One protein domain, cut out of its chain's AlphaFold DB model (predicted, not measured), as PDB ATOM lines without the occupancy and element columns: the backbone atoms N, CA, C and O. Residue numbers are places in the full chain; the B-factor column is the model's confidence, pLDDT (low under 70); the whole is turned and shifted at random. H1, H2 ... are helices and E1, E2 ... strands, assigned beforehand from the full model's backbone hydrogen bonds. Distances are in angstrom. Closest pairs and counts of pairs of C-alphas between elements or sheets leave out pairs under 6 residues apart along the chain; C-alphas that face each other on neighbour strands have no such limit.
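Overview. This is residues 11 to 84 of the 143 residues of an uncharacterized protein of Diversispora epigaea (UniProt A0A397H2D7). A small head, made of a long unnamed stretch, the two-strand hairpin E1 and E2 and the short helix H1, has one long helix, H2, as its arm; residues 67 to 84 stick out. The printed part has 74 residues, in order E1, E2, H1, H2, with an antiparallel sheet and mixed class. It is loose, radius of gyration of the C-alphas 15.8 A, spanning 55 by 26 by 14 A.

Along the chain. Residues 11 to 38 hold no named element. E1 is residues 39 to 42, from C-alpha 39 at (-19.201, -1.497, 44.631); E2 is 45 to 48. H1 is 49 to 54. H2, residues 60 to 82, measures 32.8 A and ends with C-alpha 82 at (18.910, -27.075, 34.236).

Arrangement. Hairpin strands E1 and E2 are antiparallel at 148 degrees; N 40 and O 47 are 2.8 A apart, within hydrogen-bond range. The closest C-alphas of E1 and H1, Val 40 and Tyr 49, are 6.2 A apart. H2 is apart from E1, E2 and H1. In H1 and H2 every O i to N i+4 pair is within hydrogen-bond range.

Size, cuts and confidence. The farthest C-alphas, Asn 36 and Gly 84, are 54.6 A apart. The printed part has no cut; its three links between named elements are tight. Residues 11 to 18 and 38 have pLDDT under 70.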
ATOM      1  N   ARG A  11     -13.195  -6.917  53.609       57.59
ATOM      2  CA  ARG A  11     -12.115  -5.958  53.296       57.59
ATOM      3  C   ARG A  11     -10.902  -6.046  54.233       57.59
ATOM      4  O   ARG A  11      -9.862  -5.464  53.932       57.59
ATOM      5  N   CYS A  12     -11.024  -6.746  55.359       53.91
ATOM      6  CA  CYS A  12      -9.982  -6.916  56.376       53.91
ATOM      7  C   CYS A  12      -9.318  -8.299  56.336       53.91
ATOM      8  O   CYS A  12      -8.393  -8.556  57.110       53.91
ATOM      9  N   LEU A  13      -9.757  -9.199  55.449       58.03
ATOM     10  CA  LEU A  13      -9.060 -10.464  55.246       58.03
ATOM     11  C   LEU A  13      -7.680 -10.180  54.639       58.03
ATOM     12  O   LEU A  13      -7.590  -9.373  53.708       58.03
ATOM     13  N   PRO A  14      -6.601 -10.819  55.138       49.94
ATOM     14  CA  PRO A  14      -5.261 -10.587  54.626       49.94
ATOM     15  C   PRO A  14      -5.264 -10.863  53.130       49.94
ATOM     16  O   PRO A  14      -5.422 -11.998  52.677       49.94
ATOM     17  N   THR A  15      -5.111  -9.797  52.352       54.38
ATOM     18  CA  THR A  15      -4.979  -9.900  50.912       54.38
ATOM     19  C   THR A  15      -3.588 -10.464  50.678       54.38
ATOM     20  O   THR A  15      -2.600  -9.740  50.655       54.38
ATOM     21  N   GLY A  16      -3.489 -11.793  50.595       52.25
ATOM     22  CA  GLY A  16      -2.225 -12.534  50.494       52.25
ATOM     23  C   GLY A  16      -1.401 -12.244  49.231       52.25
ATOM     24  O   GLY A  16      -0.451 -12.967  48.936       52.25
ATOM     25  N   TYR A  17      -1.744 -11.205  48.473       62.12
ATOM     26  CA  TYR A  17      -1.096 -10.805  47.239       62.12
ATOM     27  C   TYR A  17      -0.541  -9.390  47.393       62.12
ATOM     28  O   TYR A  17      -1.288  -8.417  47.435       62.12
ATOM     29  N   SER A  18       0.787  -9.266  47.446       67.00
ATOM     30  CA  SER A  18       1.464  -7.970  47.329       67.00
ATOM     31  C   SER A  18       1.421  -7.511  45.871       67.00
ATOM     32  O   SER A  18       2.373  -7.708  45.111       67.00
ATOM     33  N   THR A  19       0.289  -6.956  45.448       77.12
ATOM     34  CA  THR A  19       0.168  -6.274  44.155       77.12
ATOM     35  C   THR A  19       0.904  -4.925  44.214       77.12
ATOM     36  O   THR A  19       1.266  -4.432  45.283       77.12
ATOM     37  N   SER A  20       1.159  -4.299  43.059       80.00
ATOM     38  CA  SER A  20       1.845  -2.993  43.011       80.00
ATOM     39  C   SER A  20       1.027  -1.843  43.604       80.00
ATOM     40  O   SER A  20       1.562  -0.754  43.799       80.00
ATOM     41  N   LYS A  21      -0.271  -2.059  43.825       82.94
ATOM     42  CA  LYS A  21      -1.179  -1.098  44.437       82.94
ATOM     43  C   LYS A  21      -1.897  -1.817  45.573       82.94
ATOM     44  O   LYS A  21      -2.632  -2.748  45.271       82.94
ATOM     45  N   PRO A  22      -1.705  -1.433  46.841       80.00
ATOM     46  CA  PRO A  22      -2.458  -2.053  47.917       80.00
ATOM     47  C   PRO A  22      -3.963  -1.822  47.695       80.00
ATOM     48  O   PRO A  22      -4.341  -0.762  47.184       80.00
ATOM     49  N   PRO A  23      -4.809  -2.794  48.057       76.62
ATOM     50  CA  PRO A  23      -6.247  -2.630  47.957       76.62
ATOM     51  C   PRO A  23      -6.711  -1.443  48.806       76.62
ATOM     52  O   PRO A  23      -6.309  -1.302  49.963       76.62
ATOM     53  N   SER A  24      -7.518  -0.564  48.213       77.38
ATOM     54  CA  SER A  24      -8.100   0.576  48.920       77.38
ATOM     55  C   SER A  24      -9.479   0.211  49.448       77.38
ATOM     56  O   SER A  24     -10.315  -0.287  48.700       77.38
ATOM     57  N   GLN A  25      -9.731   0.480  50.728       72.19
ATOM     58  CA  GLN A  25     -10.978   0.080  51.388       72.19
ATOM     59  C   GLN A  25     -12.181   0.955  51.009       72.19
ATOM     60  O   GLN A  25     -13.308   0.470  51.072       72.19
ATOM     61  N   ASP A  26     -11.941   2.206  50.591       84.88
ATOM     62  CA  ASP A  26     -12.997   3.220  50.442       84.88
ATOM     63  C   ASP A  26     -12.952   3.971  49.101       84.88
ATOM     64  O   ASP A  26     -13.672   4.955  48.914       84.88
ATOM     65  N   THR A  27     -12.095   3.579  48.152       89.62
ATOM     66  CA  THR A  27     -11.957   4.296  46.870       89.62
ATOM     67  C   THR A  27     -11.888   3.361  45.680       89.62
ATOM     68  O   THR A  27     -11.180   2.362  45.723       89.62
ATOM     69  N   CYS A  28     -12.530   3.757  44.580       90.56
ATOM     70  CA  CYS A  28     -12.500   3.030  43.324       90.56
ATOM     71  C   CYS A  28     -11.069   2.972  42.794       90.56
ATOM     72  O   CYS A  28     -10.444   4.005  42.555       90.56
ATOM     73  N   ASP A  29     -10.570   1.771  42.541       89.94
ATOM     74  CA  ASP A  29      -9.200   1.559  42.102       89.94
ATOM     75  C   ASP A  29      -8.929   2.027  40.668       89.94
ATOM     76  O   ASP A  29      -7.767   2.203  40.293       89.94
ATOM     77  N   HIS A  30      -9.989   2.278  39.895       90.81
ATOM     78  CA  HIS A  30      -9.922   2.831  38.545       90.81
ATOM     79  C   HIS A  30      -9.972   4.368  38.528       90.81
ATOM     80  O   HIS A  30      -9.076   5.010  37.987       90.81
ATOM     81  N   CYS A  31     -11.008   4.978  39.122       92.12
ATOM     82  CA  CYS A  31     -11.245   6.427  39.023       92.12
ATOM     83  C   CYS A  31     -10.861   7.226  40.281       92.12
ATOM     84  O   CYS A  31     -10.989   8.449  40.284       92.12
ATOM     85  N   ASN A  32     -10.392   6.554  41.341       91.62
ATOM     86  CA  ASN A  32      -9.941   7.121  42.622       91.62
ATOM     87  C   ASN A  32     -10.991   7.966  43.374       91.62
ATOM     88  O   ASN A  32     -10.651   8.741  44.267       91.62
ATOM     89  N   LYS A  33     -12.275   7.823  43.032       91.94
ATOM     90  CA  LYS A  33     -13.393   8.434  43.766       91.94
ATOM     91  C   LYS A  33     -13.840   7.524  44.910       91.94
ATOM     92  O   LYS A  33     -13.632   6.316  44.847       91.94
ATOM     93  N   LYS A  34     -14.458   8.102  45.945       91.50
ATOM     94  CA  LYS A  34     -14.934   7.354  47.118       91.50
ATOM     95  C   LYS A  34     -16.041   6.372  46.759       91.50
ATOM     96  O   LYS A  34     -17.063   6.797  46.228       91.50
ATOM     97  N   LEU A  35     -15.858   5.103  47.092       85.31
ATOM     98  CA  LEU A  35     -16.886   4.087  46.900       85.31
ATOM     99  C   LEU A  35     -18.080   4.349  47.825       85.31
ATOM    100  O   LEU A  35     -17.954   4.924  48.908       85.31
ATOM    101  N   ASN A  36     -19.247   3.972  47.329       81.75
ATOM    102  CA  ASN A  36     -20.510   3.838  48.042       81.75
ATOM    103  C   ASN A  36     -20.941   2.370  47.917       81.75
ATOM    104  O   ASN A  36     -20.341   1.668  47.120       81.75
ATOM    105  N   ASN A  37     -22.005   1.971  48.617       72.56
ATOM    106  CA  ASN A  37     -22.466   0.582  48.787       72.56
ATOM    107  C   ASN A  37     -22.753  -0.256  47.513       72.56
ATOM    108  O   ASN A  37     -23.168  -1.406  47.644       72.56
ATOM    109  N   ASP A  38     -22.614   0.305  46.311       67.81
ATOM    110  CA  ASP A  38     -22.869  -0.372  45.032       67.81
ATOM    111  C   ASP A  38     -21.547  -0.787  44.349       67.81
ATOM    112  O   ASP A  38     -21.418  -0.755  43.118       67.81
ATOM    113  N   GLU A  39     -20.521  -1.128  45.136       77.06
ATOM    114  CA  GLU A  39     -19.201  -1.497  44.631       77.06
ATOM    115  C   GLU A  39     -19.031  -2.998  44.340       77.06
ATOM    116  O   GLU A  39     -19.658  -3.878  44.929       77.06
ATOM    117  N   VAL A  40     -18.100  -3.301  43.438       74.31
ATOM    118  CA  VAL A  40     -17.586  -4.651  43.202       74.31
ATOM    119  C   VAL A  40     -16.232  -4.775  43.891       74.31
ATOM    120  O   VAL A  40     -15.306  -4.024  43.575       74.31
ATOM    121  N   LEU A  41     -16.104  -5.739  44.807       74.81
ATOM    122  CA  LEU A  41     -14.843  -6.058  45.474       74.81
ATOM    123  C   LEU A  41     -14.192  -7.287  44.828       74.81
ATOM    124  O   LEU A  41     -14.686  -8.406  44.964       74.81
ATOM    125  N   MET A  42     -13.051  -7.093  44.171       75.00
ATOM    126  CA  MET A  42     -12.262  -8.170  43.568       75.00
ATOM    127  C   MET A  42     -10.882  -8.234  44.206       75.00
ATOM    128  O   MET A  42     -10.074  -7.329  44.029       75.00
ATOM    129  N   TYR A  43     -10.590  -9.318  44.931       78.06
ATOM    130  CA  TYR A  43      -9.294  -9.516  45.601       78.06
ATOM    131  C   TYR A  43      -8.881  -8.321  46.483       78.06
ATOM    132  O   TYR A  43      -7.711  -7.955  46.520       78.06
ATOM    133  N   GLY A  44      -9.847  -7.683  47.150       79.81
ATOM    134  CA  GLY A  44      -9.638  -6.481  47.962       79.81
ATOM    135  C   GLY A  44      -9.673  -5.157  47.188       79.81
ATOM    136  O   GLY A  44      -9.772  -4.112  47.817       79.81
ATOM    137  N   HIS A  45      -9.622  -5.170  45.854       86.44
ATOM    138  CA  HIS A  45      -9.749  -3.962  45.040       86.44
ATOM    139  C   HIS A  45     -11.214  -3.607  44.802       86.44
ATOM    140  O   HIS A  45     -11.988  -4.444  44.334       86.44
ATOM    141  N   GLY A  46     -11.582  -2.369  45.122       88.81
ATOM    142  CA  GLY A  46     -12.949  -1.877  44.995       88.81
ATOM    143  C   GLY A  46     -13.157  -1.100  43.697       88.81
ATOM    144  O   GLY A  46     -12.334  -0.264  43.323       88.81
ATOM    145  N   TYR A  47     -14.274  -1.337  43.011       89.38
ATOM    146  CA  TYR A  47     -14.629  -0.650  41.767       89.38
ATOM    147  C   TYR A  47     -16.111  -0.286  41.739       89.38
ATOM    148  O   TYR A  47     -16.945  -1.064  42.184       89.38
ATOM    149  N   TYR A  48     -16.461   0.846  41.124       91.25
ATOM    150  CA  TYR A  48     -17.837   1.012  40.646       91.25
ATOM    151  C   TYR A  48     -18.106   0.034  39.509       91.25
ATOM    152  O   TYR A  48     -17.205  -0.232  38.705       91.25
ATOM    153  N   TYR A  49     -19.342  -0.442  39.399       88.94
ATOM    154  CA  TYR A  49     -19.730  -1.393  38.363       88.94
ATOM    155  C   TYR A  49     -19.390  -0.897  36.945       88.94
ATOM    156  O   TYR A  49     -18.870  -1.652  36.126       88.94
ATOM    157  N   GLU A  50     -19.584   0.389  36.649       91.38
ATOM    158  CA  GLU A  50     -19.246   0.991  35.350       91.38
ATOM    159  C   GLU A  50     -17.733   1.036  35.111       91.38
ATOM    160  O   GLU A  50     -17.261   0.788  34.004       91.38
ATOM    161  N   CYS A  51     -16.954   1.319  36.159       91.81
ATOM    162  CA  CYS A  51     -15.494   1.282  36.079       91.81
ATOM    163  C   CYS A  51     -14.987  -0.146  35.865       91.81
ATOM    164  O   CYS A  51     -14.031  -0.357  35.125       91.81
ATOM    165  N   TYR A  52     -15.632  -1.125  36.496       89.88
ATOM    166  CA  TYR A  52     -15.281  -2.529  36.349       89.88
ATOM    167  C   TYR A  52     -15.610  -3.056  34.946       89.88
ATOM    168  O   TYR A  52     -14.817  -3.798  34.373       89.88
ATOM    169  N   GLN A  53     -16.712  -2.595  34.347       91.31
ATOM    170  CA  GLN A  53     -17.042  -2.868  32.944       91.31
ATOM    171  C   GLN A  53     -16.009  -2.298  31.966       91.31
ATOM    172  O   GLN A  53     -15.641  -2.986  31.018       91.31
ATOM    173  N   ILE A  54     -15.507  -1.074  32.192       93.25
ATOM    174  CA  ILE A  54     -14.431  -0.480  31.367       93.25
ATOM    175  C   ILE A  54     -13.168  -1.351  31.393       93.25
ATOM    176  O   ILE A  54     -12.436  -1.412  30.410       93.25
ATOM    177  N   LEU A  55     -12.917  -2.025  32.515       90.25
ATOM    178  CA  LEU A  55     -11.804  -2.953  32.683       90.25
ATOM    179  C   LEU A  55     -12.119  -4.375  32.193       90.25
ATOM    180  O   LEU A  55     -11.378  -5.296  32.526       90.25
ATOM    181  N   GLU A  56     -13.223  -4.576  31.468       92.69
ATOM    182  CA  GLU A  56     -13.688  -5.886  30.994       92.69
ATOM    183  C   GLU A  56     -13.799  -6.921  32.127       92.69
ATOM    184  O   GLU A  56     -13.525  -8.107  31.953       92.69
ATOM    185  N   TYR A  57     -14.213  -6.466  33.314       88.62
ATOM    186  CA  TYR A  57     -14.327  -7.286  34.522       88.62
ATOM    187  C   TYR A  57     -12.983  -7.882  34.991       88.62
ATOM    188  O   TYR A  57     -12.942  -8.931  35.637       88.62
ATOM    189  N   GLY A  58     -11.871  -7.212  34.682       88.62
ATOM    190  CA  GLY A  58     -10.525  -7.575  35.116       88.62
ATOM    191  C   GLY A  58      -9.931  -6.581  36.119       88.62
ATOM    192  O   GLY A  58     -10.027  -5.366  35.966       88.62
ATOM    193  N   CYS A  59      -9.242  -7.082  37.147       88.56
ATOM    194  CA  CYS A  59      -8.374  -6.244  37.978       88.56
ATOM    195  C   CYS A  59      -6.954  -6.238  37.397       88.56
ATOM    196  O   CYS A  59      -6.216  -7.216  37.540       88.56
ATOM    197  N   CYS A  60      -6.539  -5.117  36.800       87.12
ATOM    198  CA  CYS A  60      -5.228  -4.995  36.154       87.12
ATOM    199  C   CYS A  60      -4.043  -5.209  37.120       87.12
ATOM    200  O   CYS A  60      -2.998  -5.728  36.723       87.12
ATOM    201  N   TYR A  61      -4.199  -4.853  38.400       87.75
ATOM    202  CA  TYR A  61      -3.164  -5.039  39.421       87.75
ATOM    203  C   TYR A  61      -2.975  -6.515  39.772       87.75
ATOM    204  O   TYR A  61      -1.841  -7.003  39.806       87.75
ATOM    205  N   CYS A  62      -4.079  -7.232  39.992       87.38
ATOM    206  CA  CYS A  62      -4.057  -8.663  40.270       87.38
ATOM    207  C   CYS A  62      -3.575  -9.454  39.058       87.38
ATOM    208  O   CYS A  62      -2.702 -10.307  39.196       87.38
ATOM    209  N   GLU A  63      -4.087  -9.147  37.867       88.19
ATOM    210  CA  GLU A  63      -3.687  -9.825  36.636       88.19
ATOM    211  C   GLU A  63      -2.180  -9.694  36.396       88.19
ATOM    212  O   GLU A  63      -1.487 -10.694  36.188       88.19
ATOM    213  N   LYS A  64      -1.642  -8.472  36.510       90.25
ATOM    214  CA  LYS A  64      -0.202  -8.228  36.395       90.25
ATOM    215  C   LYS A  64       0.586  -9.014  37.439       90.25
ATOM    216  O   LYS A  64       1.592  -9.635  37.101       90.25
ATOM    217  N   TYR A  65       0.133  -9.009  38.692       89.94
ATOM    218  CA  TYR A  65       0.772  -9.772  39.759       89.94
ATOM    219  C   TYR A  65       0.828 -11.268  39.427       89.94
ATOM    220  O   TYR A  65       1.907 -11.861  39.500       89.94
ATOM    221  N   TYR A  66      -0.289 -11.866  39.003       87.19
ATOM    222  CA  TYR A  66      -0.336 -13.282  38.643       87.19
ATOM    223  C   TYR A  66       0.576 -13.594  37.461       87.19
ATOM    224  O   TYR A  66       1.401 -14.499  37.576       87.19
ATOM    225  N   LYS A  67       0.512 -12.816  36.374       90.50
ATOM    226  CA  LYS A  67       1.401 -12.995  35.213       90.50
ATOM    227  C   LYS A  67       2.875 -12.966  35.633       90.50
ATOM    228  O   LYS A  67       3.628 -13.883  35.305       90.50
ATOM    229  N   CYS A  68       3.281 -11.975  36.429       90.62
ATOM    230  CA  CYS A  68       4.659 -11.859  36.912       90.62
ATOM    231  C   CYS A  68       5.068 -13.010  37.843       90.62
ATOM    232  O   CYS A  68       6.173 -13.538  37.712       90.62
ATOM    233  N   LYS A  69       4.206 -13.412  38.784       88.88
ATOM    234  CA  LYS A  69       4.503 -14.506  39.722       88.88
ATOM    235  C   LYS A  69       4.571 -15.858  39.027       88.88
ATOM    236  O   LYS A  69       5.482 -16.626  39.325       88.88
ATOM    237  N   ILE A  70       3.670 -16.127  38.085       91.44
ATOM    238  CA  ILE A  70       3.702 -17.344  37.266       91.44
ATOM    239  C   ILE A  70       5.011 -17.391  36.483       91.44
ATOM    240  O   ILE A  70       5.750 -18.364  36.611       91.44
ATOM    241  N   TYR A  71       5.349 -16.317  35.761       94.81
ATOM    242  CA  TYR A  71       6.603 -16.241  35.012       94.81
ATOM    243  C   TYR A  71       7.827 -16.473  35.909       94.81
ATOM    244  O   TYR A  71       8.675 -17.309  35.602       94.81
ATOM    245  N   SER A  72       7.904 -15.781  37.051       94.44
ATOM    246  CA  SER A  72       9.018 -15.919  37.996       94.44
ATOM    247  C   SER A  72       9.143 -17.341  38.550       94.44
ATOM    248  O   SER A  72      10.255 -17.851  38.678       94.44
ATOM    249  N   ASN A  73       8.020 -17.985  38.873       93.31
ATOM    250  CA  ASN A  73       8.010 -19.346  39.401       93.31
ATOM    251  C   ASN A  73       8.419 -20.367  38.338       93.31
ATOM    252  O   ASN A  73       9.228 -21.247  38.628       93.31
ATOM    253  N   VAL A  74       7.898 -20.239  37.112       95.06
ATOM    254  CA  VAL A  74       8.268 -21.105  35.984       95.06
ATOM    255  C   VAL A  74       9.751 -20.952  35.673       95.06
ATOM    256  O   VAL A  74      10.458 -21.954  35.604       95.06
ATOM    257  N   LYS A  75      10.253 -19.717  35.579       94.94
ATOM    258  CA  LYS A  75      11.679 -19.450  35.364       94.94
ATOM    259  C   LYS A  75      12.546 -20.104  36.446       94.94
ATOM    260  O   LYS A  75      13.451 -20.861  36.121       94.94
ATOM    261  N   SER A  76      12.221 -19.888  37.720       94.69
ATOM    262  CA  SER A  76      12.953 -20.494  38.842       94.69
ATOM    263  C   SER A  76      12.882 -22.028  38.846       94.69
ATOM    264  O   SER A  76      13.814 -22.709  39.277       94.69
ATOM    265  N   PHE A  77      11.774 -22.608  38.384       92.50
ATOM    266  CA  PHE A  77      11.658 -24.053  38.222       92.50
ATOM    267  C   PHE A  77      12.581 -24.578  37.117       92.50
ATOM    268  O   PHE A  77      13.323 -25.526  37.366       92.50
ATOM    269  N   LEU A  78      12.596 -23.936  35.946       93.19
ATOM    270  CA  LEU A  78      13.478 -24.309  34.837       93.19
ATOM    271  C   LEU A  78      14.956 -24.194  35.224       93.19
ATOM    272  O   LEU A  78      15.707 -25.141  35.017       93.19
ATOM    273  N   GLU A  79      15.346 -23.109  35.895       92.50
ATOM    274  CA  GLU A  79      16.718 -22.915  36.384       92.50
ATOM    275  C   GLU A  79      17.176 -24.047  37.320       92.50
ATOM    276  O   GLU A  79      18.345 -24.431  37.310       92.50
ATOM    277  N   ARG A  80      16.268 -24.612  38.130       91.94
ATOM    278  CA  ARG A  80      16.574 -25.766  38.993       91.94
ATOM    279  C   ARG A  80      16.669 -27.073  38.215       91.94
ATOM    280  O   ARG A  80      17.489 -27.911  38.564       91.94
ATOM    281  N   LEU A  81      15.855 -27.255  37.177       89.81
ATOM    282  CA  LEU A  81      15.960 -28.431  36.312       89.81
ATOM    283  C   LEU A  81      17.261 -28.421  35.500       89.81
ATOM    284  O   LEU A  81      17.893 -29.466  35.356       89.81
ATOM    285  N   GLU A  82      17.673 -27.252  35.005       91.31
ATOM    286  CA  GLU A  82      18.910 -27.075  34.236       91.31
ATOM    287  C   GLU A  82      20.163 -27.272  35.091       91.31
ATOM    288  O   GLU A  82      21.120 -27.896  34.637       91.31
ATOM    289  N   LYS A  83      20.149 -26.804  36.347       87.44
ATOM    290  CA  LYS A  83      21.243 -27.041  37.303       87.44
ATOM    291  C   LYS A  83      21.402 -28.517  37.701       87.44
ATOM    292  O   LYS A  83      22.444 -28.878  38.242       87.44
ATOM    293  N   GLY A  84      20.420 -29.372  37.402       77.19
ATOM    294  CA  GLY A  84      20.412 -30.782  37.790       77.19
ATOM    295  C   GLY A  84      20.000 -30.998  39.250       77.19
ATOM    296  O   GLY A  84      19.595 -30.075  39.953       77.19
TER     297      GLY A  84